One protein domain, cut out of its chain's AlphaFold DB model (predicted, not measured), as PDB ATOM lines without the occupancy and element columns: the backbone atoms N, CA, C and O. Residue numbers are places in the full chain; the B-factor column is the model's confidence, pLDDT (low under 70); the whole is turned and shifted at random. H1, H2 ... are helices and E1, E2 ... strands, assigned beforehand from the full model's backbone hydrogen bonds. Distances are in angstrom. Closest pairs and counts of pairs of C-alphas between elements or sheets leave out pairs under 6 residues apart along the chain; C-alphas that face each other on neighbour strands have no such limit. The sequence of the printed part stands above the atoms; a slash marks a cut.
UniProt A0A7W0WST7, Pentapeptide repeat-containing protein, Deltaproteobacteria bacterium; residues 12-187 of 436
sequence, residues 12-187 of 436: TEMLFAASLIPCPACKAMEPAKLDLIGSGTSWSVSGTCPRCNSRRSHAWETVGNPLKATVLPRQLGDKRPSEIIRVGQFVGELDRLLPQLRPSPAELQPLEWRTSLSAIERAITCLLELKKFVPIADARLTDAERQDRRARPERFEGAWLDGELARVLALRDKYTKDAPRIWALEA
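Overview. This is residues 12 to 187 of the 436 residues of the protein "Pentapeptide repeat-containing protein" of Deltaproteobacteria bacterium (UniProt A0A7W0WST7). The printed part has two lobes: a small three-stranded sheet, E1, E2 and E3, with H1 packed on one face, and a layer of three longer helices, H2, H3 and H6, side by side with H3 between the others and short H4 and H5 near one end. Residues 63 to 86 link the lobes. The 176 printed residues hold six named helices and three strands, in the order H1 E1 E2 E3 H2 H3 H4 H5 H6; the class is mostly helix. The whole is compact, with a radius of gyration of the C-alphas of 17.6 A, and spans 47 by 40 by 33 A.

Arrangement. Begin with H1, residues 12 to 19, on the sheet at a height of 8.4 A. The sheet is a meander, each strand the antiparallel neighbour of the one before: E1, residues 34 to 39, E2, 42 to 48, and E3, 55 to 62. Look for N 37 and O 44, 2.8 A apart, and N 45 and O 58, 2.8 A. Next, H2, residues 87 to 100, and H3, 110 to 131, form a helical hairpin; they touch, closest at C-alphas 90 and 126, 5.5 A. H6, residues 158 to 185, touches H3 at a shallow tilt of 23 degrees, opposite ways, closest at C-alphas 110 and 182, 5.7 A. H4, residues 143 to 151, is close to H2 but not clearly touching, at C-alphas 88 and 145, 5.8 A; so is H5, residues 153 to 156, at C-alphas 91 and 155, 7.1 A. Every O i to N i+4 pair is within hydrogen-bond range in H1, H3 and H4, against 8 of 10 in H2 and 22 of 24 in H6; H5 is too short for one.

Along the chain. Find C-alpha 12 at (123.114, 81.189, 109.940), where H1 begins. E3 measures 22.1 A, H3 32.0 A and H6 39.9 A, the last with a kink of 43 degrees near residue 178, ending at (92.591, 92.993, 107.891).

Size, cuts and confidence. The printed part has no cut. The links H1 to E1, E3 to H2 and H3 to H4 are long. Look for pLDDT under 70 at residues 30 to 34, 72 to 73 and 186 to 187.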
ATOM      1  N   THR A  12     123.918  80.035 109.492       83.75
ATOM      2  CA  THR A  12     123.114  81.189 109.940       83.75
ATOM      3  C   THR A  12     124.011  82.406 110.178       83.75
ATOM      4  O   THR A  12     123.671  83.525 109.797       83.75
ATOM      5  N   GLU A  13     125.193  82.190 110.761       93.38
ATOM      6  CA  GLU A  13     126.190  83.240 110.972       93.38
ATOM      7  C   GLU A  13     126.736  83.789 109.656       93.38
ATOM      8  O   GLU A  13     126.844  85.003 109.501       93.38
ATOM      9  N   MET A  14     127.040  82.915 108.696       92.06
ATOM     10  CA  MET A  14     127.549  83.321 107.387       92.06
ATOM     11  C   MET A  14     126.521  84.144 106.600       92.06
ATOM     12  O   MET A  14     126.865  85.195 106.058       92.06
ATOM     13  N   LEU A  15     125.255  83.716 106.569       87.62
ATOM     14  CA  LEU A  15     124.167  84.464 105.923       87.62
ATOM     15  C   LEU A  15     123.965  85.824 106.575       87.62
ATOM     16  O   LEU A  15     123.840  86.844 105.890       87.62
ATOM     17  N   PHE A  16     123.978  85.854 107.908       89.88
ATOM     18  CA  PHE A  16     123.877  87.102 108.637       89.88
ATOM     19  C   PHE A  16     125.058  88.019 108.304       89.88
ATOM     20  O   PHE A  16     124.831  89.166 107.926       89.88
ATOM     21  N   ALA A  17     126.292  87.515 108.334       92.56
ATOM     22  CA  ALA A  17     127.489  88.271 107.976       92.56
ATOM     23  C   ALA A  17     127.410  88.830 106.547       92.56
ATOM     24  O   ALA A  17     127.649  90.019 106.339       92.56
ATOM     25  N   ALA A  18     126.999  88.014 105.573       89.38
ATOM     26  CA  ALA A  18     126.810  88.437 104.187       89.38
ATOM     27  C   ALA A  18     125.747  89.541 104.057       89.38
ATOM     28  O   ALA A  18     125.926  90.493 103.294       89.38
ATOM     29  N   SER A  19     124.660  89.453 104.830       86.69
ATOM     30  CA  SER A  19     123.588  90.458 104.829       86.69
ATOM     31  C   SER A  19     124.018  91.823 105.384       86.69
ATOM     32  O   SER A  19     123.383  92.827 105.077       86.69
ATOM     33  N   LEU A  20     125.108  91.883 106.159       90.12
ATOM     34  CA  LEU A  20     125.688  93.136 106.661       90.12
ATOM     35  C   LEU A  20     126.628  93.809 105.653       90.12
ATOM     36  O   LEU A  20     127.104  94.917 105.902       90.12
ATOM     37  N   ILE A  21     126.933  93.148 104.537       88.94
ATOM     38  CA  ILE A  21     127.823  93.685 103.513       88.94
ATOM     39  C   ILE A  21     126.959  94.341 102.427       88.94
ATOM     40  O   ILE A  21     126.123  93.657 101.831       88.94
ATOM     41  N   PRO A  22     127.135  95.639 102.124       87.81
ATOM     42  CA  PRO A  22     126.396  96.280 101.044       87.81
ATOM     43  C   PRO A  22     126.795  95.694  99.691       87.81
ATOM     44  O   PRO A  22     127.947  95.308  99.474       87.81
ATOM     45  N   CYS A  23     125.855  95.682  98.745       84.56
ATOM     46  CA  CYS A  23     126.159  95.320  97.365       84.56
ATOM     47  C   CYS A  23     127.345  96.163  96.848       84.56
ATOM     48  O   CYS A  23     127.286  97.393  96.912       84.56
ATOM     49  N   PRO A  24     128.413  95.558  96.296       86.44
ATOM     50  CA  PRO A  24     129.579  96.319  95.857       86.44
ATOM     51  C   PRO A  24     129.239  97.299  94.727       86.44
ATOM     52  O   PRO A  24     129.802  98.394  94.713       86.44
ATOM     53  N   ALA A  25     128.286  96.933  93.859       89.50
ATOM     54  CA  ALA A  25     127.860  97.710  92.700       89.50
ATOM     55  C   ALA A  25     126.894  98.855  93.055       89.50
ATOM     56  O   ALA A  25     127.166 100.000  92.719       89.50
ATOM     57  N   CYS A  26     125.781  98.570  93.742       90.38
ATOM     58  CA  CYS A  26     124.727  99.571  93.989       90.38
ATOM     59  C   CYS A  26     124.592 100.014  95.452       90.38
ATOM     60  O   CYS A  26     123.714 100.812  95.772       90.38
ATOM     61  N   LYS A  27     125.423  99.476  96.354       90.06
ATOM     62  CA  LYS A  27     125.406  99.732  97.806       90.06
ATOM     63  C   LYS A  27     124.098  99.371  98.522       90.06
ATOM     64  O   LYS A  27     123.958  99.669  99.703       90.06
ATOM     65  N   ALA A  28     123.165  98.689  97.851       79.12
ATOM     66  CA  ALA A  28     121.938  98.207  98.474       79.12
ATOM     67  C   ALA A  28     122.238  97.190  99.584       79.12
ATOM     68  O   ALA A  28     123.099  96.321  99.432       79.12
ATOM     69  N   MET A  29     121.478  97.308 100.671       77.38
ATOM     70  CA  MET A  29     121.510  96.433 101.851       77.38
ATOM     71  C   MET A  29     120.308  95.479 101.895       77.38
ATOM     72  O   MET A  29     120.069  94.821 102.901       77.38
ATOM     73  N   GLU A  30     119.517  95.437 100.822       66.69
ATOM     74  CA  GLU A  30     118.336  94.582 100.736       66.69
ATOM     75  C   GLU A  30     118.729  93.105 100.880       66.69
ATOM     76  O   GLU A  30     119.745  92.686 100.300       66.69
ATOM     77  N   PRO A  31     117.942  92.311 101.630       59.09
ATOM     78  CA  PRO A  31     118.169  90.881 101.747       59.09
ATOM     79  C   PRO A  31     118.112  90.252 100.355       59.09
ATOM     80  O   PRO A  31     117.070  90.226  99.705       59.09
ATOM     81  N   ALA A  32     119.258  89.779  99.882       60.19
ATOM     82  CA  ALA A  32     119.323  88.923  98.713       60.19
ATOM     83  C   ALA A  32     118.957  87.499  99.139       60.19
ATOM     84  O   ALA A  32     119.278  87.091 100.258       60.19
ATOM     85  N   LYS A  33     118.341  86.732  98.238       64.19
ATOM     86  CA  LYS A  33     118.378  85.276  98.359       64.19
ATOM     87  C   LYS A  33     119.836  84.868  98.125       64.19
ATOM     88  O   LYS A  33     120.391  85.176  97.070       64.19
ATOM     89  N   LEU A  34     120.476  84.349  99.165       69.94
ATOM     90  CA  LEU A  34     121.889  84.006  99.167       69.94
ATOM     91  C   LEU A  34     122.027  82.540  99.558       69.94
ATOM     92  O   LEU A  34     121.504  82.132 100.590       69.94
ATOM     93  N   ASP A  35     122.772  81.801  98.755       72.56
ATOM     94  CA  ASP A  35     122.957  80.364  98.863       72.56
ATOM     95  C   ASP A  35     124.304  80.090  99.554       72.56
ATOM     96  O   ASP A  35     125.299  80.783  99.290       72.56
ATOM     97  N   LEU A  36     124.366  79.094 100.443       77.00
ATOM     98  CA  LEU A  36     125.635  78.607 100.997       77.00
ATOM     99  C   LEU A  36     126.210  77.501 100.122       77.00
ATOM    100  O   LEU A  36     125.574  76.477  99.918       77.00
ATOM    101  N   ILE A  37     127.454  77.664  99.689       79.69
ATOM    102  CA  ILE A  37     128.146  76.714  98.819       79.69
ATOM    103  C   ILE A  37     129.550  76.490  99.369       79.69
ATOM    104  O   ILE A  37     130.314  77.448  99.529       79.69
ATOM    105  N   GLY A  38     129.921  75.244  99.646       82.00
ATOM    106  CA  GLY A  38     131.241  74.922 100.176       82.00
ATOM    107  C   GLY A  38     131.434  73.452 100.501       82.00
ATOM    108  O   GLY A  38     130.515  72.647 100.394       82.00
ATOM    109  N   SER A  39     132.652  73.106 100.909       79.25
ATOM    110  CA  SER A  39     132.989  71.765 101.379       79.25
ATOM    111  C   SER A  39     134.090  71.813 102.438       79.25
ATOM    112  O   SER A  39     134.903  72.742 102.501       79.25
ATOM    113  N   GLY A  40     134.097  70.818 103.330       81.75
ATOM    114  CA  GLY A  40     135.029  70.772 104.455       81.75
ATOM    115  C   GLY A  40     134.927  72.030 105.323       81.75
ATOM    116  O   GLY A  40     133.870  72.316 105.886       81.75
ATOM    117  N   THR A  41     136.027  72.777 105.422       85.75
ATOM    118  CA  THR A  41     136.126  74.033 106.181       85.75
ATOM    119  C   THR A  41     136.127  75.283 105.302       85.75
ATOM    120  O   THR A  41     136.393  76.361 105.821       85.75
ATOM    121  N   SER A  42     135.870  75.173 103.995       90.62
ATOM    122  CA  SER A  42     135.885  76.302 103.057       90.62
ATOM    123  C   SER A  42     134.499  76.504 102.458       90.62
ATOM    124  O   SER A  42     134.029  75.683 101.668       90.62
ATOM    125  N   TRP A  43     133.834  77.591 102.850       88.88
ATOM    126  CA  TRP A  43     132.451  77.863 102.467       88.88
ATOM    127  C   TRP A  43     132.259  79.292 101.989       88.88
ATOM    128  O   TRP A  43     132.942  80.218 102.419       88.88
ATOM    129  N   SER A  44     131.287  79.484 101.107       89.19
ATOM    130  CA  SER A  44     130.916  80.782 100.566       89.19
ATOM    131  C   SER A  44     129.412  81.000 100.617       89.19
ATOM    132  O   SER A  44     128.644  80.054 100.522       89.19
ATOM    133  N   VAL A  45     128.997  82.252 100.763       85.12
ATOM    134  CA  VAL A  45     127.617  82.702 100.592       85.12
ATOM    135  C   VAL A  45     127.555  83.481  99.289       85.12
ATOM    136  O   VAL A  45     128.250  84.493  99.158       85.12
ATOM    137  N   SER A  46     126.757  83.025  98.329       85.62
ATOM    138  CA  SER A  46     126.687  83.603  96.986       85.62
ATOM    139  C   SER A  46     125.249  83.830  96.527       85.62
ATOM    140  O   SER A  46     124.347  83.130  96.942       85.62
ATOM    141  N   GLY A  47     125.017  84.813  95.663       83.06
ATOM    142  CA  GLY A  47     123.698  85.074  95.080       83.06
ATOM    143  C   GLY A  47     123.704  86.340  94.234       83.06
ATOM    144  O   GLY A  47     124.774  86.855  93.885       83.06
ATOM    145  N   THR A  48     122.533  86.880  93.908       84.75
ATOM    146  CA  THR A  48     122.412  88.141  93.159       84.75
ATOM    147  C   THR A  48     121.817  89.249  94.017       84.75
ATOM    148  O   THR A  48     121.014  89.029  94.919       84.75
ATOM    149  N   CYS A  49     122.250  90.487  93.775       79.69
ATOM    150  CA  CYS A  49     121.630  91.640  94.415       79.69
ATOM    151  C   CYS A  49     120.203  91.833  93.870       79.69
ATOM    152  O   CYS A  49     120.068  91.984  92.657       79.69
ATOM    153  N   PRO A  50     119.163  91.927  94.718       75.94
ATOM    154  CA  PRO A  50     117.782  92.076  94.251       75.94
ATOM    155  C   PRO A  50     117.545  93.385  93.481       75.94
ATOM    156  O   PRO A  50     116.637  93.463  92.662       75.94
ATOM    157  N   ARG A  51     118.389  94.403  93.697       82.81
ATOM    158  CA  ARG A  51     118.255  95.719  93.065       82.81
ATOM    159  C   ARG A  51     118.924  95.843  91.700       82.81
ATOM    160  O   ARG A  51     118.372  96.460  90.800       82.81
ATOM    161  N   CYS A  52     120.153  95.347  91.564       88.38
ATOM    162  CA  CYS A  52     120.960  95.546  90.350       88.38
ATOM    163  C   CYS A  52     121.407  94.242  89.688       88.38
ATOM    164  O   CYS A  52     122.181  94.274  88.736       88.38
ATOM    165  N   ASN A  53     120.971  93.100  90.220       85.25
ATOM    166  CA  ASN A  53     121.282  91.758  89.738       85.25
ATOM    167  C   ASN A  53     122.782  91.395  89.698       85.25
ATOM    168  O   ASN A  53     123.160  90.346  89.185       85.25
ATOM    169  N   SER A  54     123.669  92.226  90.264       87.38
ATOM    170  CA  SER A  54     125.101  91.922  90.322       87.38
ATOM    171  C   SER A  54     125.356  90.704  91.209       87.38
ATOM    172  O   SER A  54     124.802  90.630  92.313       87.38
ATOM    173  N   ARG A  55     126.260  89.815  90.787       87.31
ATOM    174  CA  ARG A  55     126.703  88.674  91.597       87.31
ATOM    175  C   ARG A  55     127.373  89.152  92.888       87.31
ATOM    176  O   ARG A  55     128.225  90.040  92.873       87.31
ATOM    177  N   ARG A  56     126.989  88.544  94.003       83.75
ATOM    178  CA  ARG A  56     127.583  88.707  95.331       83.75
ATOM    179  C   ARG A  56     128.137  87.357  95.759       83.75
ATOM    180  O   ARG A  56     127.487  86.343  95.536       83.75
ATOM    181  N   SER A  57     129.337  87.341  96.326       88.31
ATOM    182  CA  SER A  57     129.956  86.129  96.858       88.31
ATOM    183  C   SER A  57     130.912  86.504  97.984       88.31
ATOM    184  O   SER A  57     131.714  87.428  97.833       88.31
ATOM    185  N   HIS A  58     130.795  85.827  99.120       90.12
ATOM    186  CA  HIS A  58     131.601  86.055 100.314       90.12
ATOM    187  C   HIS A  58     132.074  84.707 100.846       90.12
ATOM    188  O   HIS A  58     131.242  83.842 101.085       90.12
ATOM    189  N   ALA A  59     133.382  84.515 101.011       91.19
ATOM    190  CA  ALA A  59     133.962  83.246 101.445       91.19
ATOM    191  C   ALA A  59     134.550  83.350 102.856       91.19
ATOM    192  O   ALA A  59     135.172  84.356 103.200       91.19
ATOM    193  N   TRP A  60     134.381  82.290 103.640       93.38
ATOM    194  CA  TRP A  60     134.918  82.143 104.985       93.38
ATOM    195  C   TRP A  60     135.485  80.741 105.191       93.38
ATOM    196  O   TRP A  60     134.989  79.754 104.645       93.38
ATOM    197  N   GLU A  61     136.501  80.660 106.046       94.81
ATOM    198  CA  GLU A  61     136.858  79.396 106.680       94.81
ATOM    199  C   GLU A  61     135.841  79.100 107.798       94.81
ATOM    200  O   GLU A  61     135.330  80.025 108.430       94.81
ATOM    201  N   THR A  62     135.517  77.834 108.061       91.56
ATOM    202  CA  THR A  62     134.471  77.442 109.024       91.56
ATOM    203  C   THR A  62     134.978  76.452 110.063       91.56
ATOM    204  O   THR A  62     135.932  75.703 109.827       91.56
ATOM    205  N   VAL A  63     134.361  76.436 111.246       87.56
ATOM    206  CA  VAL A  63     134.594  75.436 112.296       87.56
ATOM    207  C   VAL A  63     133.787  74.185 111.957       87.56
ATOM    208  O   VAL A  63     132.634  74.044 112.350       87.56
ATOM    209  N   GLY A  64     134.397  73.285 111.187       84.50
ATOM    210  CA  GLY A  64     133.700  72.114 110.653       84.50
ATOM    211  C   GLY A  64     132.640  72.502 109.621       84.50
ATOM    212  O   GLY A  64     132.740  73.553 108.990       84.50
ATOM    213  N   ASN A  65     131.631  71.649 109.439       81.31
ATOM    214  CA  ASN A  65     130.551  71.914 108.492       81.31
ATOM    215  C   ASN A  65     129.534  72.911 109.107       81.31
ATOM    216  O   ASN A  65     128.844  72.546 110.063       81.31
ATOM    217  N   PRO A  66     129.395  74.136 108.559       79.81
ATOM    218  CA  PRO A  66     128.517  75.179 109.090       79.81
ATOM    219  C   PRO A  66     127.024  74.809 109.035       79.81
ATOM    220  O   PRO A  66     126.229  75.404 109.762       79.81
ATOM    221  N   LEU A  67     126.636  73.827 108.216       72.06
ATOM    222  CA  LEU A  67     125.254  73.354 108.093       72.06
ATOM    223  C   LEU A  67     124.863  72.365 109.200       72.06
ATOM    224  O   LEU A  67     123.689  72.244 109.532       72.06
ATOM    225  N   LYS A  68     125.847  71.683 109.804       72.62
ATOM    226  CA  LYS A  68     125.652  70.752 110.932       72.62
ATOM    227  C   LYS A  68     125.875  71.417 112.297       72.62
ATOM    228  O   LYS A  68     125.849  70.756 113.332       72.62
ATOM    229  N   ALA A  69     126.144  72.718 112.308       71.50
ATOM    230  CA  ALA A  69     126.474  73.448 113.518       71.50
ATOM    231  C   ALA A  69     125.267  73.596 114.453       71.50
ATOM    232  O   ALA A  69     124.147  73.866 114.022       71.50
ATOM    233  N   THR A  70     125.499  73.487 115.763       76.06
ATOM    234  CA  THR A  70     124.471  73.788 116.765       76.06
ATOM    235  C   THR A  70     124.153  75.283 116.758       76.06
ATOM    236  O   THR A  70     125.010  76.109 117.074       76.06
ATOM    237  N   VAL A  71     122.903  75.630 116.452       73.31
ATOM    238  CA  VAL A  71     122.402  77.008 116.480       73.31
ATOM    239  C   VAL A  71     121.360  77.135 117.583       73.31
ATOM    240  O   VAL A  71     120.345  76.440 117.587       73.31
ATOM    241  N   LEU A  72     121.621  78.014 118.552       65.62
ATOM    242  CA  LEU A  72     120.667  78.280 119.626       65.62
ATOM    243  C   LEU A  72     119.468  79.097 119.101       65.62
ATOM    244  O   LEU A  72     119.615  79.873 118.156       65.62
ATOM    245  N   PRO A  73     118.275  78.985 119.716       66.94
ATOM    246  CA  PRO A  73     117.099  79.730 119.271       66.94
ATOM    247  C   PRO A  73     117.354  81.243 119.174       66.94
ATOM    248  O   PRO A  73     117.773  81.863 120.154       66.94
ATOM    249  N   ARG A  74     117.042  81.835 118.008       75.25
ATOM    250  CA  ARG A  74     117.220  83.270 117.676       75.25
ATOM    251  C   ARG A  74     118.673  83.768 117.700       75.25
ATOM    252  O   ARG A  74     118.906  84.970 117.809       75.25
ATOM    253  N   GLN A  75     119.638  82.862 117.595       88.75
ATOM    254  CA  GLN A  75     121.070  83.158 117.602       88.75
ATOM    255  C   GLN A  75     121.725  82.699 116.298       88.75
ATOM    256  O   GLN A  75     121.115  81.999 115.496       88.75
ATOM    257  N   LEU A  76     122.975  83.102 116.088       88.69
ATOM    258  CA  LEU A  76     123.738  82.788 114.878       88.69
ATOM    259  C   LEU A  76     124.617  81.545 115.030       88.69
ATOM    260  O   LEU A  76     125.236  81.109 114.070       88.69
ATOM    261  N   GLY A  77     124.704  80.955 116.216       86.88
ATOM    262  CA  GLY A  77     125.544  79.789 116.466       86.88
ATOM    263  C   GLY A  77     125.438  79.317 117.906       86.88
ATOM    264  O   GLY A  77     124.439  79.569 118.589       86.88
ATOM    265  N   ASP A  78     126.491  78.653 118.369       85.81
ATOM    266  CA  ASP A  78     126.623  78.187 119.746       85.81
ATOM    267  C   ASP A  78     126.872  79.341 120.745       85.81
ATOM    268  O   ASP A  78     126.738  80.528 120.432       85.81
ATOM    269  N   LYS A  79     127.236  78.998 121.987       89.75
ATOM    270  CA  LYS A  79     127.469  79.968 123.070       89.75
ATOM    271  C   LYS A  79     128.701  80.859 122.866       89.75
ATOM    272  O   LYS A  79     128.835  81.844 123.586       89.75
ATOM    273  N   ARG A  80     129.609  80.525 121.941       92.25
ATOM    274  CA  ARG A  80     130.824  81.316 121.703       92.25
ATOM    275  C   ARG A  80     130.470  82.635 120.999       92.25
ATOM    276  O   ARG A  80     129.422  82.728 120.373       92.25
ATOM    277  N   PRO A  81     131.293  83.684 121.092       93.44
ATOM    278  CA  PRO A  81     131.120  84.885 120.277       93.44
ATOM    279  C   PRO A  81     131.476  84.630 118.806       93.44
ATOM    280  O   PRO A  81     132.249  83.723 118.501       93.44
ATOM    281  N   SER A  82     130.949  85.464 117.905       94.19
ATOM    282  CA  SER A  82     131.332  85.433 116.490       94.19
ATOM    283  C   SER A  82     132.812  85.768 116.298       94.19
ATOM    284  O   SER A  82     133.374  86.602 117.014       94.19
ATOM    285  N   GLU A  83     133.438  85.129 115.313       93.31
ATOM    286  CA  GLU A  83     134.766  85.510 114.822       93.31
ATOM    287  C   GLU A  83     134.675  86.307 113.514       93.31
ATOM    288  O   GLU A  83     135.511  87.173 113.260       93.31
ATOM    289  N   ILE A  84     133.641  86.058 112.704       93.88
ATOM    290  CA  ILE A  84     133.486  86.653 111.368       93.88
ATOM    291  C   ILE A  84     132.592  87.900 111.340       93.88
ATOM    292  O   ILE A  84     132.613  88.639 110.357       93.88
ATOM    293  N   ILE A  85     131.826  88.152 112.406       94.56
ATOM    294  CA  ILE A  85     131.041  89.373 112.598       94.56
ATOM    295  C   ILE A  85     131.587  90.107 113.817       94.56
ATOM    296  O   ILE A  85     131.634  89.576 114.927       94.56
ATOM    297  N   ARG A  86     131.999  91.356 113.607       92.94
ATOM    298  CA  ARG A  86     132.590  92.190 114.654       92.94
ATOM    299  C   ARG A  86     131.528  92.889 115.493       92.94
ATOM    300  O   ARG A  86     130.407  93.124 115.042       92.94
ATOM    301  N   VAL A  87     131.926  93.296 116.697       93.62
ATOM    302  CA  VAL A  87     131.079  94.038 117.644       93.62
ATOM    303  C   VAL A  87     130.455  95.267 116.978       93.62
ATOM    304  O   VAL A  87     129.241  95.440 117.035       93.62
ATOM    305  N   GLY A  88     131.243  96.073 116.264       92.75
ATOM    306  CA  GLY A  88     130.761  97.282 115.595       92.75
ATOM    307  C   GLY A  88     129.758  97.016 114.474       92.75
ATOM    308  O   GLY A  88     128.919  97.867 114.201       92.75
ATOM    309  N   GLN A  89     129.785  95.835 113.847       94.19
ATOM    310  CA  GLN A  89     128.794  95.473 112.830       94.19
ATOM    311  C   GLN A  89     127.433  95.167 113.460       94.19
ATOM    312  O   GLN A  89     126.410  95.589 112.929       94.19
ATOM    313  N   PHE A  90     127.408  94.486 114.610       95.69
ATOM    314  CA  PHE A  90     126.166  94.297 115.360       95.69
ATOM    315  C   PHE A  90     125.636  95.617 115.928       95.69
ATOM    316  O   PHE A  90     124.439  95.875 115.827       95.69
ATOM    317  N   VAL A  91     126.511  96.462 116.488       94.62
ATOM    318  CA  VAL A  91     126.126  97.787 117.007       94.62
ATOM    319  C   VAL A  91     125.560  98.660 115.885       94.62
ATOM    320  O   VAL A  91     124.459  99.184 116.025       94.62
ATOM    321  N   GLY A  92     126.242  98.745 114.740       93.56
ATOM    322  CA  GLY A  92     125.756  99.509 113.588       93.56
ATOM    323  C   GLY A  92     124.433  98.980 113.029       93.56
ATOM    324  O   GLY A  92     123.567  99.756 112.632       93.56
ATOM    325  N   GLU A  93     124.225  97.661 113.048       94.06
ATOM    326  CA  GLU A  93     122.946  97.082 112.638       94.06
ATOM    327  C   GLU A  93     121.822  97.392 113.638       94.06
ATOM    328  O   GLU A  93     120.692  97.660 113.228       94.06
ATOM    329  N   LEU A  94     122.111  97.433 114.942       95.69
ATOM    330  CA  LEU A  94     121.152  97.904 115.944       95.69
ATOM    331  C   LEU A  94     120.817  99.386 115.765       95.69
ATOM    332  O   LEU A  94     119.644  99.745 115.843       95.69
ATOM    333  N   ASP A  95     121.801 100.231 115.462       94.38
ATOM    334  CA  ASP A  95     121.568 101.650 115.167       94.38
ATOM    335  C   ASP A  95     120.622 101.831 113.970       94.38
ATOM    336  O   ASP A  95     119.773 102.723 113.972       94.38
ATOM    337  N   ARG A  96     120.704 100.938 112.976       93.44
ATOM    338  CA  ARG A  96     119.782 100.917 111.837       93.44
ATOM    339  C   ARG A  96     118.387 100.429 112.228       93.44
ATOM    340  O   ARG A  96     117.398 101.002 111.773       93.44
ATOM    341  N   LEU A  97     118.288  99.350 113.004       94.44
ATOM    342  CA  LEU A  97     117.028  98.645 113.275       94.44
ATOM    343  C   LEU A  97     116.172  99.312 114.355       94.44
ATOM    344  O   LEU A  97     114.960  99.424 114.184       94.44
ATOM    345  N   LEU A  98     116.778  99.751 115.461       95.06
ATOM    346  CA  LEU A  98     116.040 100.240 116.629       95.06
ATOM    347  C   LEU A  98     115.110 101.434 116.321       95.06
ATOM    348  O   LEU A  98     113.977 101.413 116.808       95.06
ATOM    349  N   PRO A  99     115.488 102.417 115.475       95.62
ATOM    350  CA  PRO A  99     114.589 103.509 115.082       95.62
ATOM    351  C   PRO A  99     113.394 103.073 114.216       95.62
ATOM    352  O   PRO A  99     112.411 103.806 114.095       95.62
ATOM    353  N   GLN A 100     113.464 101.898 113.584       91.31
ATOM    354  CA  GLN A 100     112.389 101.375 112.733       91.31
ATOM    355  C   GLN A 100     111.309 100.643 113.540       91.31
ATOM    356  O   GLN A 100     110.207 100.443 113.030       91.31
ATOM    357  N   LEU A 101     111.597 100.263 114.790       95.19
ATOM    358  CA  LEU A 101     110.668  99.493 115.614       95.19
ATOM    359  C   LEU A 101     109.437 100.331 115.968       95.19
ATOM    360  O   LEU A 101     109.542 101.406 116.561       95.19
ATOM    361  N   ARG A 102     108.251  99.824 115.630       97.06
ATOM    362  CA  ARG A 102     106.977 100.483 115.940       97.06
ATOM    363  C   ARG A 102     106.420  99.961 117.274       97.06
ATOM    364  O   ARG A 102     106.182  98.763 117.392       97.06
ATOM    365  N   PRO A 103     106.217 100.816 118.296       94.69
ATOM    366  CA  PRO A 103     105.844 100.372 119.646       94.69
ATOM    367  C   PRO A 103     104.369  99.953 119.792       94.69
ATOM    368  O   PRO A 103     104.037  99.225 120.735       94.69
ATOM    369  N   SER A 104     103.514 100.406 118.870       95.56
ATOM    370  CA  SER A 104     102.062 100.203 118.865       95.56
ATOM    371  C   SER A 104     101.639  99.366 117.650       95.56
ATOM    372  O   SER A 104     101.223  99.933 116.642       95.56
ATOM    373  N   PRO A 105     101.737  98.022 117.694       93.12
ATOM    374  CA  PRO A 105     101.364  97.181 116.554       93.12
ATOM    375  C   PRO A 105      99.902  97.354 116.129       93.12
ATOM    376  O   PRO A 105      99.626  97.306 114.937       93.12
ATOM    377  N   ALA A 106      99.002  97.641 117.078       92.44
ATOM    378  CA  ALA A 106      97.565  97.798 116.848       92.44
ATOM    379  C   ALA A 106      97.190  98.931 115.871       92.44
ATOM    380  O   ALA A 106      96.099  98.917 115.307       92.44
ATOM    381  N   GLU A 107      98.083  99.901 115.663       94.00
ATOM    382  CA  GLU A 107      97.872 101.041 114.762       94.00
ATOM    383  C   GLU A 107      98.348 100.758 113.328       94.00
ATOM    384  O   GLU A 107      98.095 101.547 112.422       94.00
ATOM    385  N   LEU A 108      99.047  99.641 113.107       91.50
ATOM    386  CA  LEU A 108      99.723  99.362 111.844       91.50
ATOM    387  C   LEU A 108      98.830  98.620 110.854       91.50
ATOM    388  O   LEU A 108      98.055  97.729 111.231       91.50
ATOM    389  N   GLN A 109      99.035  98.942 109.575       90.69
ATOM    390  CA  GLN A 109      98.546  98.155 108.447       90.69
ATOM    391  C   GLN A 109      99.442  96.925 108.203       90.69
ATOM    392  O   GLN A 109     100.601  96.903 108.637       90.69
ATOM    393  N   PRO A 110      98.960  95.892 107.482       82.25
ATOM    394  CA  PRO A 110      99.662  94.610 107.384       82.25
ATOM    395  C   PRO A 110     101.102  94.667 106.857       82.25
ATOM    396  O   PRO A 110     101.969  93.923 107.319       82.25
ATOM    397  N   LEU A 111     101.407  95.553 105.902       80.31
ATOM    398  CA  LEU A 111     102.775  95.703 105.390       80.31
ATOM    399  C   LEU A 111     103.720  96.309 106.439       80.31
ATOM    400  O   LEU A 111     104.769  95.736 106.723       80.31
ATOM    401  N   GLU A 112     103.331  97.430 107.051       88.81
ATOM    402  CA  GLU A 112     104.125  98.121 108.078       88.81
ATOM    403  C   GLU A 112     104.359  97.230 109.298       88.81
ATOM    404  O   GLU A 112     105.449  97.208 109.880       88.81
ATOM    405  N   TRP A 113     103.337  96.452 109.655       92.31
ATOM    406  CA  TRP A 113     103.404  95.474 110.724       92.31
ATOM    407  C   TRP A 113     104.475  94.412 110.447       92.31
ATOM    408  O   TRP A 113     105.345  94.190 111.291       92.31
ATOM    409  N   ARG A 114     104.484  93.813 109.246       80.94
ATOM    410  CA  ARG A 114     105.474  92.791 108.853       80.94
ATOM    411  C   ARG A 114     106.891  93.354 108.804       80.94
ATOM    412  O   ARG A 114     107.822  92.710 109.289       80.94
ATOM    413  N   THR A 115     107.057  94.560 108.264       80.69
ATOM    414  CA  THR A 115     108.359  95.236 108.219       80.69
ATOM    415  C   THR A 115     108.912  95.469 109.626       80.69
ATOM    416  O   THR A 115     110.069  95.138 109.889       80.69
ATOM    417  N   SER A 116     108.088  95.970 110.552       90.88
ATOM    418  CA  SER A 116     108.505  96.180 111.945       90.88
ATOM    419  C   SER A 116     108.814  94.856 112.653       90.88
ATOM    420  O   SER A 116     109.853  94.745 113.301       90.88
ATOM    421  N   LEU A 117     107.989  93.814 112.475       88.56
ATOM    422  CA  LEU A 117     108.244  92.496 113.070       88.56
ATOM    423  C   LEU A 117     109.580  91.897 112.604       88.56
ATOM    424  O   LEU A 117     110.345  91.381 113.419       88.56
ATOM    425  N   SER A 118     109.896  92.009 111.312       81.88
ATOM    426  CA  SER A 118     111.183  91.558 110.772       81.88
ATOM    427  C   SER A 118     112.366  92.286 111.429       81.88
ATOM    428  O   SER A 118     113.359  91.654 111.801       81.88
ATOM    429  N   ALA A 119     112.242  93.600 111.651       87.69
ATOM    430  CA  ALA A 119     113.255  94.386 112.349       87.69
ATOM    431  C   ALA A 119     113.397  93.994 113.834       87.69
ATOM    432  O   ALA A 119     114.523  93.921 114.332       87.69
ATOM    433  N   ILE A 120     112.287  93.691 114.520       87.38
ATOM    434  CA  ILE A 120     112.271  93.208 115.914       87.38
ATOM    435  C   ILE A 120     113.070  91.907 116.039       87.38
ATOM    436  O   ILE A 120     113.979  91.825 116.867       87.38
ATOM    437  N   GLU A 121     112.760  90.900 115.220       87.12
ATOM    438  CA  GLU A 121     113.426  89.590 115.289       87.12
ATOM    439  C   GLU A 121     114.931  89.714 115.034       87.12
ATOM    440  O   GLU A 121     115.749  89.147 115.760       87.12
ATOM    441  N   ARG A 122     115.315  90.538 114.054       91.50
ATOM    442  CA  ARG A 122     116.722  90.770 113.733       91.50
ATOM    443  C   ARG A 122     117.470  91.512 114.845       91.50
ATOM    444  O   ARG A 122     118.615  91.166 115.139       91.50
ATOM    445  N   ALA A 123     116.831  92.483 115.500       94.12
ATOM    446  CA  ALA A 123     117.412  93.194 116.638       94.12
ATOM    447  C   ALA A 123     117.636  92.262 117.842       94.12
ATOM    448  O   ALA A 123     118.684  92.340 118.485       94.12
ATOM    449  N   ILE A 124     116.705  91.335 118.110       90.25
ATOM    450  CA  ILE A 124     116.865  90.304 119.151       90.25
ATOM    451  C   ILE A 124     118.122  89.470 118.885       90.25
ATOM    452  O   ILE A 124     118.921  89.266 119.800       90.25
ATOM    453  N   THR A 125     118.332  89.027 117.643       90.62
ATOM    454  CA  THR A 125     119.536  88.274 117.270       90.62
ATOM    455  C   THR A 125     120.814  89.081 117.499       90.62
ATOM    456  O   THR A 125     121.733  88.566 118.136       90.62
ATOM    457  N   CYS A 126     120.873  90.350 117.076       96.31
ATOM    458  CA  CYS A 126     122.034  91.214 117.334       96.31
ATOM    459  C   CYS A 126     122.347  91.352 118.831       96.31
ATOM    460  O   CYS A 126     123.503  91.224 119.231       96.31
ATOM    461  N   LEU A 127     121.330  91.597 119.665       97.06
ATOM    462  CA  LEU A 127     121.494  91.766 121.114       97.06
ATOM    463  C   LEU A 127     121.984  90.473 121.781       97.06
ATOM    464  O   LEU A 127     122.890  90.510 122.615       97.06
ATOM    465  N   LEU A 128     121.425  89.324 121.390       92.75
ATOM    466  CA  LEU A 128     121.856  88.018 121.894       92.75
ATOM    467  C   LEU A 128     123.298  87.687 121.493       92.75
ATOM    468  O   LEU A 128     124.033  87.152 122.321       92.75
ATOM    469  N   GLU A 129     123.722  88.003 120.266       95.94
ATOM    470  CA  GLU A 129     125.110  87.788 119.834       95.94
ATOM    471  C   GLU A 129     126.087  88.758 120.509       95.94
ATOM    472  O   GLU A 129     127.144  88.318 120.960       95.94
ATOM    473  N   LEU A 130     125.740  90.043 120.656       95.00
ATOM    474  CA  LEU A 130     126.586  91.030 121.345       95.00
ATOM    475  C   LEU A 130     126.868  90.642 122.795       95.00
ATOM    476  O   LEU A 130     128.006  90.751 123.253       95.00
ATOM    477  N   LYS A 131     125.867  90.109 123.502       94.69
ATOM    478  CA  LYS A 131     126.036  89.618 124.877       94.69
ATOM    479  C   LYS A 131     127.121  88.546 125.008       94.69
ATOM    480  O   LYS A 131     127.752  88.466 126.057       94.69
ATOM    481  N   LYS A 132     127.395  87.758 123.961       94.25
ATOM    482  CA  LYS A 132     128.454  86.729 123.975       94.25
ATOM    483  C   LYS A 132     129.863  87.322 124.024       94.25
ATOM    484  O   LYS A 132     130.816  86.602 124.310       94.25
ATOM    485  N   PHE A 133     130.007  88.614 123.725       93.06
ATOM    486  CA  PHE A 133     131.276  89.326 123.803       93.06
ATOM    487  C   PHE A 133     131.513  89.986 125.164       93.06
ATOM    488  O   PHE A 133     132.615  90.474 125.372       93.06
ATOM    489  N   VAL A 134     130.530  90.034 126.072       89.94
ATOM    490  CA  VAL A 134     130.642  90.767 127.346       89.94
ATOM    491  C   VAL A 134     131.357  89.919 128.416       89.94
ATOM    492  O   VAL A 134     130.943  88.782 128.643       89.94
ATOM    493  N   PRO A 135     132.378  90.459 129.122       89.69
ATOM    494  CA  PRO A 135     132.973  91.788 128.952       89.69
ATOM    495  C   PRO A 135     133.829  91.894 127.680       89.69
ATOM    496  O   PRO A 135     134.656  91.030 127.393       89.69
ATOM    497  N   ILE A 136     133.655  92.991 126.933       86.81
ATOM    498  CA  ILE A 136     134.306  93.174 125.630       86.81
ATOM    499  C   ILE A 136     135.767  93.577 125.830       86.81
ATOM    500  O   ILE A 136     136.065  94.694 126.264       86.81
ATOM    501  N   ALA A 137     136.675  92.662 125.495       84.94
ATOM    502  CA  ALA A 137     138.110  92.908 125.528       84.94
ATOM    503  C   ALA A 137     138.535  93.891 124.421       84.94
ATOM    504  O   ALA A 137     138.205  93.687 123.252       84.94
ATOM    505  N   ASP A 138     139.333  94.907 124.769       80.50
ATOM    506  CA  ASP A 138     139.788  95.945 123.825       80.50
ATOM    507  C   ASP A 138     140.589  95.389 122.643       80.50
ATOM    508  O   ASP A 138     140.562  95.966 121.555       80.50
ATOM    509  N   ALA A 139     141.248  94.240 122.825       82.44
ATOM    510  CA  ALA A 139     141.951  93.526 121.761       82.44
ATOM    511  C   ALA A 139     141.018  93.033 120.637       82.44
ATOM    512  O   ALA A 139     141.486  92.755 119.537       82.44
ATOM    513  N   ARG A 140     139.704  92.928 120.890       80.44
ATOM    514  CA  ARG A 140     138.698  92.527 119.891       80.44
ATOM    515  C   ARG A 140     138.061  93.712 119.163       80.44
ATOM    516  O   ARG A 140     137.215  93.495 118.301       80.44
ATOM    517  N   LEU A 141     138.447  94.940 119.510       89.12
ATOM    518  CA  LEU A 141     137.936  96.164 118.905       89.12
ATOM    519  C   LEU A 141     138.970  96.754 117.940       89.12
ATOM    520  O   LEU A 141     140.168  96.793 118.218       89.12
ATOM    521  N   THR A 142     138.496  97.256 116.808       90.75
ATOM    522  CA  THR A 142     139.257  98.159 115.935       90.75
ATOM    523  C   THR A 142     139.357  99.556 116.551       90.75
ATOM    524  O   THR A 142     138.632  99.882 117.488       90.75
ATOM    525  N   ASP A 143     140.228 100.419 116.022       91.94
ATOM    526  CA  ASP A 143     140.345 101.801 116.515       91.94
ATOM    527  C   ASP A 143     139.036 102.587 116.394       91.94
ATOM    528  O   ASP A 143     138.677 103.320 117.317       91.94
ATOM    529  N   ALA A 144     138.287 102.368 115.309       91.56
ATOM    530  CA  ALA A 144     136.968 102.958 115.115       91.56
ATOM    531  C   ALA A 144     135.966 102.471 116.174       91.56
ATOM    532  O   ALA A 144     135.255 103.277 116.764       91.56
ATOM    533  N   GLU A 145     135.945 101.171 116.479       92.94
ATOM    534  CA  GLU A 145     135.066 100.616 117.518       92.94
ATOM    535  C   GLU A 145     135.490 101.057 118.928       92.94
ATOM    536  O   GLU A 145     134.636 101.303 119.774       92.94
ATOM    537  N   ARG A 146     136.795 101.225 119.189       93.31
ATOM    538  CA  ARG A 146     137.289 101.824 120.441       93.31
ATOM    539  C   ARG A 146     136.854 103.279 120.578       93.31
ATOM    540  O   ARG A 146     136.510 103.713 121.674       93.31
ATOM    541  N   GLN A 147     136.887 104.045 119.490       93.38
ATOM    542  CA  GLN A 147     136.395 105.418 119.483       93.38
ATOM    543  C   GLN A 147     134.882 105.468 119.705       93.38
ATOM    544  O   GLN A 147     134.430 106.272 120.516       93.38
ATOM    545  N   ASP A 148     134.128 104.585 119.054       91.38
ATOM    546  CA  ASP A 148     132.680 104.491 119.224       91.38
ATOM    547  C   ASP A 148     132.300 104.119 120.659       91.38
ATOM    548  O   ASP A 148     131.490 104.793 121.284       91.38
ATOM    549  N   ARG A 149     132.987 103.134 121.246       91.75
ATOM    550  CA  ARG A 149     132.828 102.771 122.658       91.75
ATOM    551  C   ARG A 149     133.143 103.931 123.603       91.75
ATOM    552  O   ARG A 149     132.483 104.067 124.624       91.75
ATOM    553  N   ARG A 150     134.133 104.776 123.293       92.69
ATOM    554  CA  ARG A 150     134.410 105.988 124.087       92.69
ATOM    555  C   ARG A 150     133.302 107.035 123.962       92.69
ATOM    556  O   ARG A 150     133.059 107.754 124.922       92.69
ATOM    557  N   ALA A 151     132.664 107.136 122.797       93.56
ATOM    558  CA  ALA A 151     131.593 108.095 122.549       93.56
ATOM    559  C   ALA A 151     130.229 107.630 123.091       93.56
ATOM    560  O   ALA A 151     129.438 108.461 123.526       93.56
ATOM    561  N   ARG A 152     129.957 106.320 123.043       92.62
ATOM    562  CA  ARG A 152     128.679 105.670 123.381       92.62
ATOM    563  C   ARG A 152     128.915 104.398 124.215       92.62
ATOM    564  O   ARG A 152     128.658 103.289 123.731       92.62
ATOM    565  N   PRO A 153     129.486 104.513 125.429       89.19
ATOM    566  CA  PRO A 153     129.905 103.358 126.228       89.19
ATOM    567  C   PRO A 153     128.752 102.412 126.566       89.19
ATOM    568  O   PRO A 153     128.947 101.196 126.572       89.19
ATOM    569  N   GLU A 154     127.538 102.942 126.730       88.62
ATOM    570  CA  GLU A 154     126.346 102.179 127.080       88.62
ATOM    571  C   GLU A 154     126.048 101.064 126.065       88.62
ATOM    572  O   GLU A 154     125.661  99.967 126.452       88.62
ATOM    573  N   ARG A 155     126.331 101.266 124.769       86.50
ATOM    574  CA  ARG A 155     126.090 100.259 123.712       86.50
ATOM    575  C   ARG A 155     126.955  99.001 123.842       86.50
ATOM    576  O   ARG A 155     126.663  97.988 123.208       86.50
ATOM    577  N   PHE A 156     128.009  99.064 124.653       89.50
ATOM    578  CA  PHE A 156     128.993  98.002 124.866       89.50
ATOM    579  C   PHE A 156     128.904  97.395 126.276       89.50
ATOM    580  O   PHE A 156     129.677  96.495 126.615       89.50
ATOM    581  N   GLU A 157     127.973  97.875 127.103       90.75
ATOM    582  CA  GLU A 157     127.791  97.450 128.487       90.75
ATOM    583  C   GLU A 157     126.691  96.390 128.620       90.75
ATOM    584  O   GLU A 157     125.613  96.488 128.030       90.75
ATOM    585  N   GLY A 158     126.943  95.376 129.455       90.75
ATOM    586  CA  GLY A 158     125.995  94.280 129.679       90.75
ATOM    587  C   GLY A 158     124.637  94.753 130.202       90.75
ATOM    588  O   GLY A 158     123.609  94.280 129.732       90.75
ATOM    589  N   ALA A 159     124.619  95.737 131.107       93.00
ATOM    590  CA  ALA A 159     123.383  96.252 131.696       93.00
ATOM    591  C   ALA A 159     122.443  96.877 130.650       93.00
ATOM    592  O   ALA A 159     121.235  96.639 130.674       93.00
ATOM    593  N   TRP A 160     122.996  97.639 129.704       94.25
ATOM    594  CA  TRP A 160     122.215  98.220 128.615       94.25
ATOM    595  C   TRP A 160     121.700  97.139 127.659       94.25
ATOM    596  O   TRP A 160     120.515  97.135 127.329       94.25
ATOM    597  N   LEU A 161     122.555  96.183 127.268       94.62
ATOM    598  CA  LEU A 161     122.161  95.063 126.402       94.62
ATOM    599  C   LEU A 161     121.026  94.233 127.018       94.62
ATOM    600  O   LEU A 161     120.120  93.805 126.302       94.62
ATOM    601  N   ASP A 162     121.058  94.023 128.333       93.62
ATOM    602  CA  ASP A 162     120.022  93.301 129.075       93.62
ATOM    603  C   ASP A 162     118.692  94.053 129.060       93.62
ATOM    604  O   ASP A 162     117.656  93.471 128.726       93.62
ATOM    605  N   GLY A 163     118.730  95.351 129.374       96.38
ATOM    606  CA  GLY A 163     117.550  96.212 129.352       96.38
ATOM    607  C   GLY A 163     116.934  96.317 127.958       96.38
ATOM    608  O   GLY A 163     115.719  96.178 127.799       96.38
ATOM    609  N   GLU A 164     117.763  96.490 126.933       97.12
ATOM    610  CA  GLU A 164     117.299  96.635 125.557       97.12
ATOM    611  C   GLU A 164     116.747  95.319 124.999       97.12
ATOM    612  O   GLU A 164     115.687  95.308 124.368       97.12
ATOM    613  N   LEU A 165     117.385  94.181 125.296       95.81
ATOM    614  CA  LEU A 165     116.858  92.866 124.932       95.81
ATOM    615  C   LEU A 165     115.501  92.611 125.592       95.81
ATOM    616  O   LEU A 165     114.574  92.169 124.912       95.81
ATOM    617  N   ALA A 166     115.356  92.924 126.881       93.00
ATOM    618  CA  ALA A 166     114.078  92.803 127.579       93.00
ATOM    619  C   ALA A 166     112.994  93.688 126.938       93.00
ATOM    620  O   ALA A 166     111.878  93.224 126.697       93.00
ATOM    621  N   ARG A 167     113.334  94.935 126.586       97.81
ATOM    622  CA  ARG A 167     112.428  95.879 125.914       97.81
ATOM    623  C   ARG A 167     111.956  95.360 124.552       97.81
ATOM    624  O   ARG A 167     110.759  95.403 124.265       97.81
ATOM    625  N   VAL A 168     112.872  94.867 123.717       94.50
ATOM    626  CA  VAL A 168     112.550  94.370 122.367       94.50
ATOM    627  C   VAL A 168     111.770  93.051 122.431       94.50
ATOM    628  O   VAL A 168     110.828  92.865 121.661       94.50
ATOM    629  N   LEU A 169     112.081  92.165 123.383       84.69
ATOM    630  CA  LEU A 169     111.295  90.950 123.630       84.69
ATOM    631  C   LEU A 169     109.859  91.276 124.057       84.69
ATOM    632  O   LEU A 169     108.919  90.721 123.495       84.69
ATOM    633  N   ALA A 170     109.674  92.228 124.975       88.06
ATOM    634  CA  ALA A 170     108.340  92.670 125.375       88.06
ATOM    635  C   ALA A 170     107.553  93.281 124.201       88.06
ATOM    636  O   ALA A 170     106.337  93.109 124.106       88.06
ATOM    637  N   LEU A 171     108.231  93.979 123.283       95.06
ATOM    638  CA  LEU A 171     107.604  94.495 122.068       95.06
ATOM    639  C   LEU A 171     107.178  93.365 121.122       95.06
ATOM    640  O   LEU A 171     106.048  93.378 120.637       95.06
ATOM    641  N   ARG A 172     108.035  92.365 120.903       91.62
ATOM    642  CA  ARG A 172     107.706  91.164 120.120       91.62
ATOM    643  C   ARG A 172     106.439  90.480 120.638       91.62
ATOM    644  O   ARG A 172     105.576  90.110 119.850       91.62
ATOM    645  N   ASP A 173     106.289  90.369 121.956       77.50
ATOM    646  CA  ASP A 173     105.105  89.754 122.565       77.50
ATOM    647  C   ASP A 173     103.816  90.535 122.266       77.50
ATOM    648  O   ASP A 173     102.754  89.930 122.106       77.50
ATOM    649  N   LYS A 174     103.889  91.868 122.132       89.69
ATOM    650  CA  LYS A 174     102.745  92.677 121.676       89.69
ATOM    651  C   LYS A 174     102.361  92.349 120.233       89.69
ATOM    652  O   LYS A 174     101.175  92.222 119.955       89.69
ATOM    653  N   TYR A 175     103.339  92.178 119.341       90.25
ATOM    654  CA  TYR A 175     103.090  91.778 117.950       90.25
ATOM    655  C   TYR A 175     102.435  90.403 117.882       90.25
ATOM    656  O   TYR A 175     101.402  90.252 117.243       90.25
ATOM    657  N   THR A 176     102.956  89.420 118.615       75.38
ATOM    658  CA  THR A 176     102.356  88.079 118.677       75.38
ATOM    659  C   THR A 176     100.880  88.127 119.083       75.38
ATOM    660  O   THR A 176     100.060  87.425 118.499       75.38
ATOM    661  N   LYS A 177     100.519  88.984 120.047       78.31
ATOM    662  CA  LYS A 177      99.122  89.174 120.479       78.31
ATOM    663  C   LYS A 177      98.253  89.902 119.447       78.31
ATOM    664  O   LYS A 177      97.047  89.688 119.433       78.31
ATOM    665  N   ASP A 178      98.847  90.751 118.612       89.69
ATOM    666  CA  ASP A 178      98.157  91.544 117.585       89.69
ATOM    667  C   ASP A 178      98.005  90.811 116.239       89.69
ATOM    668  O   ASP A 178      97.149  91.176 115.438       89.69
ATOM    669  N   ALA A 179      98.782  89.749 115.995       70.31
ATOM    670  CA  ALA A 179      98.751  88.983 114.745       70.31
ATOM    671  C   ALA A 179      97.328  88.596 114.263       70.31
ATOM    672  O   ALA A 179      97.053  88.785 113.077       70.31
ATOM    673  N   PRO A 180      96.378  88.177 115.134       73.19
ATOM    674  CA  PRO A 180      95.007  87.888 114.708       73.19
ATOM    675  C   PRO A 180      94.270  89.073 114.069       73.19
ATOM    676  O   PRO A 180      93.475  88.873 113.154       73.19
ATOM    677  N   ARG A 181      94.532  90.311 114.519       89.12
ATOM    678  CA  ARG A 181      93.940  91.523 113.929       89.12
ATOM    679  C   ARG A 181      94.467  91.748 112.515       89.12
ATOM    680  O   ARG A 181      93.684  92.063 111.626       89.12
ATOM    681  N   ILE A 182      95.771  91.575 112.304       82.69
ATOM    682  CA  ILE A 182      96.387  91.722 110.979       82.69
ATOM    683  C   ILE A 182      95.819  90.702 110.000       82.69
ATOM    684  O   ILE A 182      95.394  91.086 108.916       82.69
ATOM    685  N   TRP A 183      95.712  89.437 110.405       74.81
ATOM    686  CA  TRP A 183      95.105  88.407 109.560       74.81
ATOM    687  C   TRP A 183      93.647  88.720 109.207       74.81
ATOM    688  O   TRP A 183      93.206  88.405 108.107       74.81
ATOM    689  N   ALA A 184      92.902  89.361 110.114       72.31
ATOM    690  CA  ALA A 184      91.542  89.815 109.838       72.31
ATOM    691  C   ALA A 184      91.494  90.990 108.842       72.31
ATOM    692  O   ALA A 184      90.570  91.056 108.040       72.31
ATOM    693  N   LEU A 185      92.476  91.897 108.865       74.75
ATOM    694  CA  LEU A 185      92.591  92.993 107.891       74.75
ATOM    695  C   LEU A 185      93.028  92.516 106.501       74.75
ATOM    696  O   LEU A 185      92.694  93.151 105.507       74.75
ATOM    697  N   GLU A 186      93.778  91.417 106.432       65.75
ATOM    698  CA  GLU A 186      94.173  90.768 105.176       65.75
ATOM    699  C   GLU A 186      93.083  89.827 104.628       65.75
ATOM    700  O   GLU A 186      93.244  89.272 103.540       65.75
ATOM    701  N   ALA A 187      91.961  89.660 105.338       57.81
ATOM    702  CA  ALA A 187      90.812  88.926 104.822       57.81
ATOM    703  C   ALA A 187      90.192  89.684 103.624       57.81
ATOM    704  O   ALA A 187      90.062  90.909 103.677       57.81
TER     705      ALA A 187